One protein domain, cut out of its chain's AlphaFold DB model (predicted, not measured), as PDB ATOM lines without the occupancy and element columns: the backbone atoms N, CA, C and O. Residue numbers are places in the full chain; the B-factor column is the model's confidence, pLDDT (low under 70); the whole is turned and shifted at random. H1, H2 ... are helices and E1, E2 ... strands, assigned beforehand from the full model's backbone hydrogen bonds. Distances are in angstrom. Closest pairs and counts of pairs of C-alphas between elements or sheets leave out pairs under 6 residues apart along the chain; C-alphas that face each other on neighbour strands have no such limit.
ATOM      1  N   MET A   1      74.810  15.361  36.748       96.00
ATOM      2  CA  MET A   1      74.808  16.785  36.370       96.00
ATOM      3  C   MET A   1      74.160  17.562  37.488       96.00
ATOM      4  O   MET A   1      73.070  17.183  37.909       96.00
ATOM      5  N   ASP A   2      74.805  18.635  37.917       97.50
ATOM      6  CA  ASP A   2      74.287  19.518  38.955       97.50
ATOM      7  C   ASP A   2      73.646  20.756  38.329       97.50
ATOM      8  O   ASP A   2      74.145  21.307  37.343       97.50
ATOM      9  N   VAL A   3      72.523  21.177  38.903       97.88
ATOM     10  CA  VAL A   3      71.757  22.365  38.529       97.88
ATOM     11  C   VAL A   3      71.966  23.431  39.592       97.88
ATOM     12  O   VAL A   3      71.694  23.204  40.776       97.88
ATOM     13  N   TYR A   4      72.379  24.610  39.147       97.62
ATOM     14  CA  TYR A   4      72.483  25.805  39.967       97.62
ATOM     15  C   TYR A   4      71.520  26.869  39.456       97.62
ATOM     16  O   TYR A   4      71.416  27.077  38.248       97.62
ATOM     17  N   VAL A   5      70.853  27.560  40.376       97.44
ATOM     18  CA  VAL A   5      70.011  28.729  40.095       97.44
ATOM     19  C   VAL A   5      70.570  29.893  40.896       97.44
ATOM     20  O   VAL A   5      70.749  29.774  42.107       97.44
ATOM     21  N   ASP A   6      70.917  30.981  40.210       97.12
ATOM     22  CA  ASP A   6      71.524  32.184  40.795       97.12
ATOM     23  C   ASP A   6      72.760  31.868  41.661       97.12
ATOM     24  O   ASP A   6      72.975  32.421  42.737       97.12
ATOM     25  N   GLY A   7      73.569  30.907  41.200       96.31
ATOM     26  CA  GLY A   7      74.782  30.448  41.885       96.31
ATOM     27  C   GLY A   7      74.546  29.488  43.057       96.31
ATOM     28  O   GLY A   7      75.512  28.998  43.640       96.31
ATOM     29  N   ARG A   8      73.293  29.156  43.391       96.88
ATOM     30  CA  ARG A   8      72.955  28.210  44.463       96.88
ATOM     31  C   ARG A   8      72.673  26.818  43.906       96.88
ATOM     32  O   ARG A   8      71.899  26.682  42.967       96.88
ATOM     33  N   TYR A   9      73.249  25.786  44.525       97.00
ATOM     34  CA  TYR A   9      72.928  24.389  44.215       97.00
ATOM     35  C   TYR A   9      71.447  24.100  44.488       97.00
ATOM     36  O   TYR A   9      70.948  24.394  45.580       97.00
ATOM     37  N   ILE A  10      70.766  23.499  43.511       96.75
ATOM     38  CA  ILE A  10      69.347  23.138  43.600       96.75
ATOM     39  C   ILE A  10      69.140  21.627  43.516       96.75
ATOM     40  O   ILE A  10      68.333  21.080  44.266       96.75
ATOM     41  N   HIS A  11      69.811  20.951  42.582       96.31
ATOM     42  CA  HIS A  11      69.498  19.560  42.264       96.31
ATOM     43  C   HIS A  11      70.643  18.854  41.535       96.31
ATOM     44  O   HIS A  11      71.339  19.479  40.739       96.31
ATOM     45  N   THR A  12      70.751  17.540  41.714       96.69
ATOM     46  CA  THR A  12      71.597  16.652  40.906       96.69
ATOM     47  C   THR A  12      70.714  15.646  40.180       96.69
ATOM     48  O   THR A  12      69.863  15.011  40.798       96.69
ATOM     49  N   THR A  13      70.949  15.456  38.882       96.25
ATOM     50  CA  THR A  13      70.315  14.402  38.071       96.25
ATOM     51  C   THR A  13      71.365  13.487  37.439       96.25
ATOM     52  O   THR A  13      72.472  13.928  37.097       96.25
ATOM     53  N   GLY A  14      71.026  12.209  37.281       95.88
ATOM     54  CA  GLY A  14      71.876  11.217  36.625       95.88
ATOM     55  C   GLY A  14      71.911  11.381  35.104       95.88
ATOM     56  O   GLY A  14      71.010  11.971  34.504       95.88
ATOM     57  N   ALA A  15      72.953  10.838  34.475       95.69
ATOM     58  CA  ALA A  15      73.021  10.704  33.024       95.69
ATOM     59  C   ALA A  15      72.189   9.477  32.619       95.69
ATOM     60  O   ALA A  15      72.675   8.356  32.629       95.69
ATOM     61  N   VAL A  16      70.887   9.668  32.409       95.12
ATOM     62  CA  VAL A  16      69.935   8.557  32.184       95.12
ATOM     63  C   VAL A  16      69.110   8.729  30.917       95.12
ATOM     64  O   VAL A  16      68.389   7.820  30.518       95.12
ATOM     65  N   VAL A  17      69.195   9.892  30.269       97.69
ATOM     66  CA  VAL A  17      68.471  10.142  29.021       97.69
ATOM     67  C   VAL A  17      69.308   9.595  27.861       97.69
ATOM     68  O   VAL A  17      70.472   9.980  27.740       97.69
ATOM     69  N   PRO A  18      68.760   8.726  26.996       97.75
ATOM     70  CA  PRO A  18      69.510   8.183  25.871       97.75
ATOM     71  C   PRO A  18      69.964   9.266  24.884       97.75
ATOM     72  O   PRO A  18      69.194  10.134  24.467       97.75
ATOM     73  N   ARG A  19      71.233   9.187  24.496       97.50
ATOM     74  CA  ARG A  19      71.913   9.994  23.484       97.50
ATOM     75  C   ARG A  19      72.756   9.058  22.627       97.50
ATOM     76  O   ARG A  19      73.948   8.880  22.864       97.50
ATOM     77  N   ALA A  20      72.107   8.424  21.650       97.69
ATOM     78  CA  ALA A  20      72.751   7.469  20.747       97.69
ATOM     79  C   ALA A  20      73.905   8.105  19.953       97.69
ATOM     80  O   ALA A  20      74.906   7.453  19.683       97.69
ATOM     81  N   ASP A  21      73.805   9.397  19.640       97.12
ATOM     82  CA  ASP A  21      74.873  10.180  19.019       97.12
ATOM     83  C   ASP A  21      76.123  10.274  19.909       97.12
ATOM     84  O   ASP A  21      77.243  10.132  19.424       97.12
ATOM     85  N   VAL A  22      75.939  10.437  21.220       96.00
ATOM     86  CA  VAL A  22      77.035  10.408  22.199       96.00
ATOM     87  C   VAL A  22      77.574   8.985  22.350       96.00
ATOM     88  O   VAL A  22      78.783   8.786  22.279       96.00
ATOM     89  N   GLY A  23      76.694   7.990  22.487       96.81
ATOM     90  CA  GLY A  23      77.086   6.581  22.592       96.81
ATOM     91  C   GLY A  23      77.855   6.064  21.369       96.81
ATOM     92  O   GLY A  23      78.755   5.244  21.521       96.81
ATOM     93  N   ALA A  24      77.562   6.570  20.168       97.00
ATOM     94  CA  ALA A  24      78.278   6.210  18.945       97.00
ATOM     95  C   ALA A  24      79.728   6.729  18.929       97.00
ATOM     96  O   ALA A  24      80.617   6.044  18.427       97.00
ATOM     97  N   VAL A  25      79.974   7.918  19.490       97.69
ATOM     98  CA  VAL A  25      81.320   8.515  19.588       97.69
ATOM     99  C   VAL A  25      82.093   7.955  20.790       97.69
ATOM    100  O   VAL A  25      83.297   7.726  20.700       97.69
ATOM    101  N   PHE A  26      81.402   7.696  21.901       92.88
ATOM    102  CA  PHE A  26      81.971   7.260  23.178       92.88
ATOM    103  C   PHE A  26      81.486   5.852  23.559       92.88
ATOM    104  O   PHE A  26      80.907   5.635  24.625       92.88
ATOM    105  N   SER A  27      81.729   4.876  22.683       90.38
ATOM    106  CA  SER A  27      81.148   3.525  22.775       90.38
ATOM    107  C   SER A  27      81.424   2.779  24.086       90.38
ATOM    108  O   SER A  27      80.577   2.008  24.529       90.38
ATOM    109  N   GLY A  28      82.554   3.042  24.751       92.38
ATOM    110  CA  GLY A  28      82.901   2.433  26.044       92.38
ATOM    111  C   GLY A  28      82.015   2.863  27.219       92.38
ATOM    112  O   GLY A  28      82.010   2.190  28.247       92.38
ATOM    113  N   TYR A  29      81.259   3.953  27.071       90.38
ATOM    114  CA  TYR A  29      80.411   4.513  28.125       90.38
ATOM    115  C   TYR A  29      78.911   4.259  27.886       90.38
ATOM    116  O   TYR A  29      78.116   4.310  28.822       90.38
ATOM    117  N   GLY A  30      78.508   3.925  26.658       92.44
ATOM    118  CA  GLY A  30      77.108   3.682  26.297       92.44
ATOM    119  C   GLY A  30      76.285   4.961  26.103       92.44
ATOM    120  O   GLY A  30      76.748   6.080  26.306       92.44
ATOM    121  N   GLU A  31      75.030   4.814  25.680       96.25
ATOM    122  CA  GLU A  31      74.197   5.948  25.245       96.25
ATOM    123  C   GLU A  31      73.492   6.710  26.374       96.25
ATOM    124  O   GLU A  31      72.944   7.783  26.131       96.25
ATOM    125  N   GLN A  32      73.488   6.200  27.607       95.94
ATOM    126  CA  GLN A  32      72.846   6.858  28.754       95.94
ATOM    127  C   GLN A  32      73.713   8.017  29.268       95.94
ATOM    128  O   GLN A  32      74.297   7.960  30.341       95.94
ATOM    129  N   HIS A  33      73.833   9.061  28.448       94.88
ATOM    130  CA  HIS A  33      74.706  10.217  28.681       94.88
ATOM    131  C   HIS A  33      74.001  11.569  28.490       94.88
ATOM    132  O   HIS A  33      74.626  12.627  28.544       94.88
ATOM    133  N   GLY A  34      72.687  11.561  28.274       95.81
ATOM    134  CA  GLY A  34      71.843  12.747  28.307       95.81
ATOM    135  C   GLY A  34      71.285  13.031  29.700       95.81
ATOM    136  O   GLY A  34      71.178  12.151  30.556       95.81
ATOM    137  N   PHE A  35      70.851  14.275  29.895       96.25
ATOM    138  CA  PHE A  35      70.306  14.761  31.158       96.25
ATOM    139  C   PHE A  35      68.931  15.383  30.954       96.25
ATOM    140  O   PHE A  35      68.667  16.038  29.946       96.25
ATOM    141  N   TRP A  36      68.078  15.219  31.957       95.31
ATOM    142  CA  TRP A  36      66.823  15.941  32.088       95.31
ATOM    143  C   TRP A  36      66.592  16.265  33.562       95.31
ATOM    144  O   TRP A  36      66.870  15.446  34.442       95.31
ATOM    145  N   ALA A  37      66.090  17.466  33.827       93.50
ATOM    146  CA  ALA A  37      65.688  17.898  35.154       93.50
ATOM    147  C   ALA A  37      64.547  18.908  35.040       93.50
ATOM    148  O   ALA A  37      64.488  19.702  34.103       93.50
ATOM    149  N   ARG A  38      63.661  18.901  36.036       93.75
ATOM    150  CA  ARG A  38      62.687  19.965  36.266       93.75
ATOM    151  C   ARG A  38      63.004  20.581  37.616       93.75
ATOM    152  O   ARG A  38      62.961  19.884  38.624       93.75
ATOM    153  N   VAL A  39      63.310  21.871  37.624       91.75
ATOM    154  CA  VAL A  39      63.615  22.622  38.842       91.75
ATOM    155  C   VAL A  39      62.582  23.732  39.025       91.75
ATOM    156  O   VAL A  39      62.323  24.468  38.073       91.75
ATOM    157  N   PRO A  40      61.946  23.840  40.203       89.75
ATOM    158  CA  PRO A  40      61.054  24.950  40.490       89.75
ATOM    159  C   PRO A  40      61.876  26.230  40.661       89.75
ATOM    160  O   PRO A  40      62.863  26.251  41.394       89.75
ATOM    161  N   VAL A  41      61.441  27.294  39.995       90.56
ATOM    162  CA  VAL A  41      62.007  28.643  40.096       90.56
ATOM    163  C   VAL A  41      60.884  29.625  40.399       90.56
ATOM    164  O   VAL A  41      59.736  29.403  40.005       90.56
ATOM    165  N   GLY A  42      61.203  30.668  41.165       92.88
ATOM    166  CA  GLY A  42      60.261  31.741  41.464       92.88
ATOM    167  C   GLY A  42      59.967  32.604  40.230       92.88
ATOM    168  O   GLY A  42      60.558  32.403  39.172       92.88
ATOM    169  N   PRO A  43      59.035  33.564  40.341       94.44
ATOM    170  CA  PRO A  43      58.841  34.561  39.297       94.44
ATOM    171  C   PRO A  43      60.053  35.501  39.214       94.44
ATOM    172  O   PRO A  43      60.553  35.961  40.239       94.44
ATOM    173  N   GLY A  44      60.461  35.848  37.993       95.88
ATOM    174  CA  GLY A  44      61.590  36.741  37.728       95.88
ATOM    175  C   GLY A  44      62.583  36.131  36.744       95.88
ATOM    176  O   GLY A  44      62.374  35.021  36.263       95.88
ATOM    177  N   LEU A  45      63.641  36.884  36.432       96.81
ATOM    178  CA  LEU A  45      64.765  36.375  35.649       96.81
ATOM    179  C   LEU A  45      65.725  35.632  36.569       96.81
ATOM    180  O   LEU A  45      66.176  36.190  37.571       96.81
ATOM    181  N   HIS A  46      66.081  34.418  36.176       96.88
ATOM    182  CA  HIS A  46      67.006  33.567  36.905       96.88
ATOM    183  C   HIS A  46      68.128  33.093  35.991       96.88
ATOM    184  O   HIS A  46      67.914  32.760  34.826       96.88
ATOM    185  N   THR A  47      69.345  33.014  36.522       97.94
ATOM    186  CA  THR A  47      70.453  32.374  35.805       97.94
ATOM    187  C   THR A  47      70.532  30.910  36.205       97.94
ATOM    188  O   THR A  47      70.844  30.589  37.351       97.94
ATOM    189  N   VAL A  48      70.299  30.014  35.249       96.94
ATOM    190  CA  VAL A  48      70.413  28.566  35.430       96.94
ATOM    191  C   VAL A  48      71.727  28.084  34.830       96.94
ATOM    192  O   VAL A  48      71.944  28.217  33.626       96.94
ATOM    193  N   CYS A  49      72.591  27.500  35.656       97.81
ATOM    194  CA  CYS A  49      73.864  26.915  35.243       97.81
ATOM    195  C   CYS A  49      73.863  25.401  35.453       97.81
ATOM    196  O   CYS A  49      73.422  24.911  36.494       97.81
ATOM    197  N   LEU A  50      74.390  24.668  34.476       97.88
ATOM    198  CA  LEU A  50      74.481  23.211  34.493       97.88
ATOM    199  C   LEU A  50      75.945  22.772  34.513       97.88
ATOM    200  O   LEU A  50      76.736  23.208  33.674       97.88
ATOM    201  N   TRP A  51      76.285  21.869  35.430       97.94
ATOM    202  CA  TRP A  51      77.622  21.291  35.555       97.94
ATOM    203  C   TRP A  51      77.598  19.784  35.297       97.94
ATOM    204  O   TRP A  51      76.803  19.044  35.880       97.94
ATOM    205  N   GLY A  52      78.480  19.316  34.419       96.88
ATOM    206  CA  GLY A  52      78.785  17.906  34.230       96.88
ATOM    207  C   GLY A  52      79.648  17.419  35.388       96.88
ATOM    208  O   GLY A  52      80.707  17.985  35.646       96.88
ATOM    209  N   ILE A  53      79.179  16.378  36.077       95.75
ATOM    210  CA  ILE A  53      79.869  15.753  37.209       95.75
ATOM    211  C   ILE A  53      80.208  14.324  36.802       95.75
ATOM    212  O   ILE A  53      79.303  13.567  36.439       95.75
ATOM    213  N   SER A  54      81.493  13.979  36.839       92.31
ATOM    214  CA  SER A  54      81.977  12.639  36.512       92.31
ATOM    215  C   SER A  54      81.910  11.726  37.734       92.31
ATOM    216  O   SER A  54      82.263  12.121  38.843       92.31
ATOM    217  N   VAL A  55      81.505  10.474  37.520       90.25
ATOM    218  CA  VAL A  55      81.609   9.409  38.533       90.25
ATOM    219  C   VAL A  55      83.025   8.826  38.623       90.25
ATOM    220  O   VAL A  55      83.315   8.065  39.538       90.25
ATOM    221  N   LEU A  56      83.908   9.193  37.689       90.88
ATOM    222  CA  LEU A  56      85.306   8.758  37.622       90.88
ATOM    223  C   LEU A  56      86.273   9.763  38.265       90.88
ATOM    224  O   LEU A  56      87.479   9.665  38.072       90.88
ATOM    225  N   ALA A  57      85.744  10.711  39.047       87.88
ATOM    226  CA  ALA A  57      86.495  11.764  39.730       87.88
ATOM    227  C   ALA A  57      87.230  12.758  38.805       87.88
ATOM    228  O   ALA A  57      88.157  13.439  39.247       87.88
ATOM    229  N   ASP A  58      86.788  12.904  37.550       92.69
ATOM    230  CA  ASP A  58      87.219  14.027  36.712       92.69
ATOM    231  C   ASP A  58      86.734  15.365  37.299       92.69
ATOM    232  O   ASP A  58      85.657  15.417  37.912       92.69
ATOM    233  N   PRO A  59      87.474  16.471  37.084       96.75
ATOM    234  CA  PRO A  59      87.023  17.793  37.491       96.75
ATOM    235  C   PRO A  59      85.637  18.136  36.913       96.75
ATOM    236  O   PRO A  59      85.371  17.838  35.744       96.75
ATOM    237  N   PRO A  60      84.763  18.809  37.683       95.44
ATOM    238  CA  PRO A  60      83.490  19.303  37.171       95.44
ATOM    239  C   PRO A  60      83.669  20.204  35.946       95.44
ATOM    240  O   PRO A  60      84.521  21.094  35.936       95.44
ATOM    241  N   ALA A  61      82.819  20.019  34.938       96.75
ATOM    242  CA  ALA A  61      82.839  20.810  33.711       96.75
ATOM    243  C   ALA A  61      81.560  21.642  33.574       96.75
ATOM    244  O   ALA A  61      80.454  21.114  33.696       96.75
ATOM    245  N   LEU A  62      81.686  22.939  33.282       97.38
ATOM    246  CA  LEU A  62      80.524  23.779  33.001       97.38
ATOM    247  C   LEU A  62      79.944  23.400  31.633       97.38
ATOM    248  O   LEU A  62      80.608  23.555  30.611       97.38
ATOM    249  N   LEU A  63      78.693  22.941  31.610       96.44
ATOM    250  CA  LEU A  63      77.969  22.664  30.365       96.44
ATOM    251  C   LEU A  63      77.384  23.947  29.772       96.44
ATOM    252  O   LEU A  63      77.287  24.095  28.556       96.44
ATOM    253  N   GLY A  64      76.992  24.882  30.635       97.56
ATOM    254  CA  GLY A  64      76.564  26.214  30.239       97.56
ATOM    255  C   GLY A  64      75.673  26.883  31.274       97.56
ATOM    256  O   GLY A  64      75.153  26.238  32.183       97.56
ATOM    257  N   CYS A  65      75.483  28.186  31.091       97.81
ATOM    258  CA  CYS A  65      74.533  28.996  31.841       97.81
ATOM    259  C   CYS A  65      73.560  29.676  30.877       97.81
ATOM    260  O   CYS A  65      73.965  30.119  29.798       97.81
ATOM    261  N   ARG A  66      72.286  29.775  31.257       96.81
ATOM    262  CA  ARG A  66      71.267  30.531  30.521       96.81
ATOM    263  C   ARG A  66      70.387  31.319  31.478       96.81
ATOM    264  O   ARG A  66      70.097  30.851  32.573       96.81
TER     265      ARG A  66
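What this domain is: This is residues 1 to 66 of the 68 residues of a protein of freshwater metagenome (UniProt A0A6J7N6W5). Two antiparallel hairpins, E1 with E2 and E4 with E5, lie side by side as one strongly twisted sheet of four strands, and a small head of H1 and E3 lies off one end of it. The long stretch of residues 35 to 46, with no named element, leads back from E3 past the sheet to E4 and reaches the opposite end of the domain at Pro 43; in the head, residues 24 to 29 stick out. The printed part has 66 residues, with one named helix and five named strands in the order E1, E2, H1, E3, E4, E5, and the sheet runs E2, E1, E4, E5, antiparallel throughout. The class is mostly strand, though under half of the residues are in named elements. The whole is only just loose, close to compact, with a radius of gyration of the C-alphas of 13.3 A, and its outline is elongated, 41 by 22 by 16 A.

How they stand to each other: E1, residues 2 to 5, and E2, residues 8 to 12, form a hairpin through a tight link; N 5 and O 8 are 2.9 A apart, within hydrogen-bond range. H1, residues 20 to 25, is not on the sheet. In H1, 1 of 2 O i to N i+4 pairs and 2 of 3 O i to N i+3 pairs are within range. E3, residues 32 to 34, pairs with no named strand, but residues 17 to 18 pair with it, antiparallel. The closest C-alphas of H1 and E3 are those of Val 22 and His 33, 6.9 A apart. E4, residues 47 to 52, is apart from E3 and is the antiparallel neighbour of E1 at 168 degrees, with N 4 and O 49 2.9 A apart. E5, residues 61 to 66, forms a hairpin with E4; N 50 and O 64 are 2.9 A apart. E2 and E5 are the edge strands, and they are apart.

Where its parts are: E1 begins at C-alpha 2, (74.287, 19.518, 38.955), and is 10.2 A long from first to last C-alpha. E2 measures 12.2 A. H1 begins at C-alpha 20, (72.751, 7.469, 20.747), and measures 8.7 A, and E3 measures 6.0 A. E4 measures 16.8 A and E5 15.4 A, ending at C-alpha 66, (71.267, 30.531, 30.521).

The domain as a whole: The two C-alphas farthest apart are those of Gly 28 and Pro 43, at 42.3 A. The link from E3 to E4, 12 residues, is long. The printed part has no cut, its mean pLDDT is 95.5, and no printed residue is under 70.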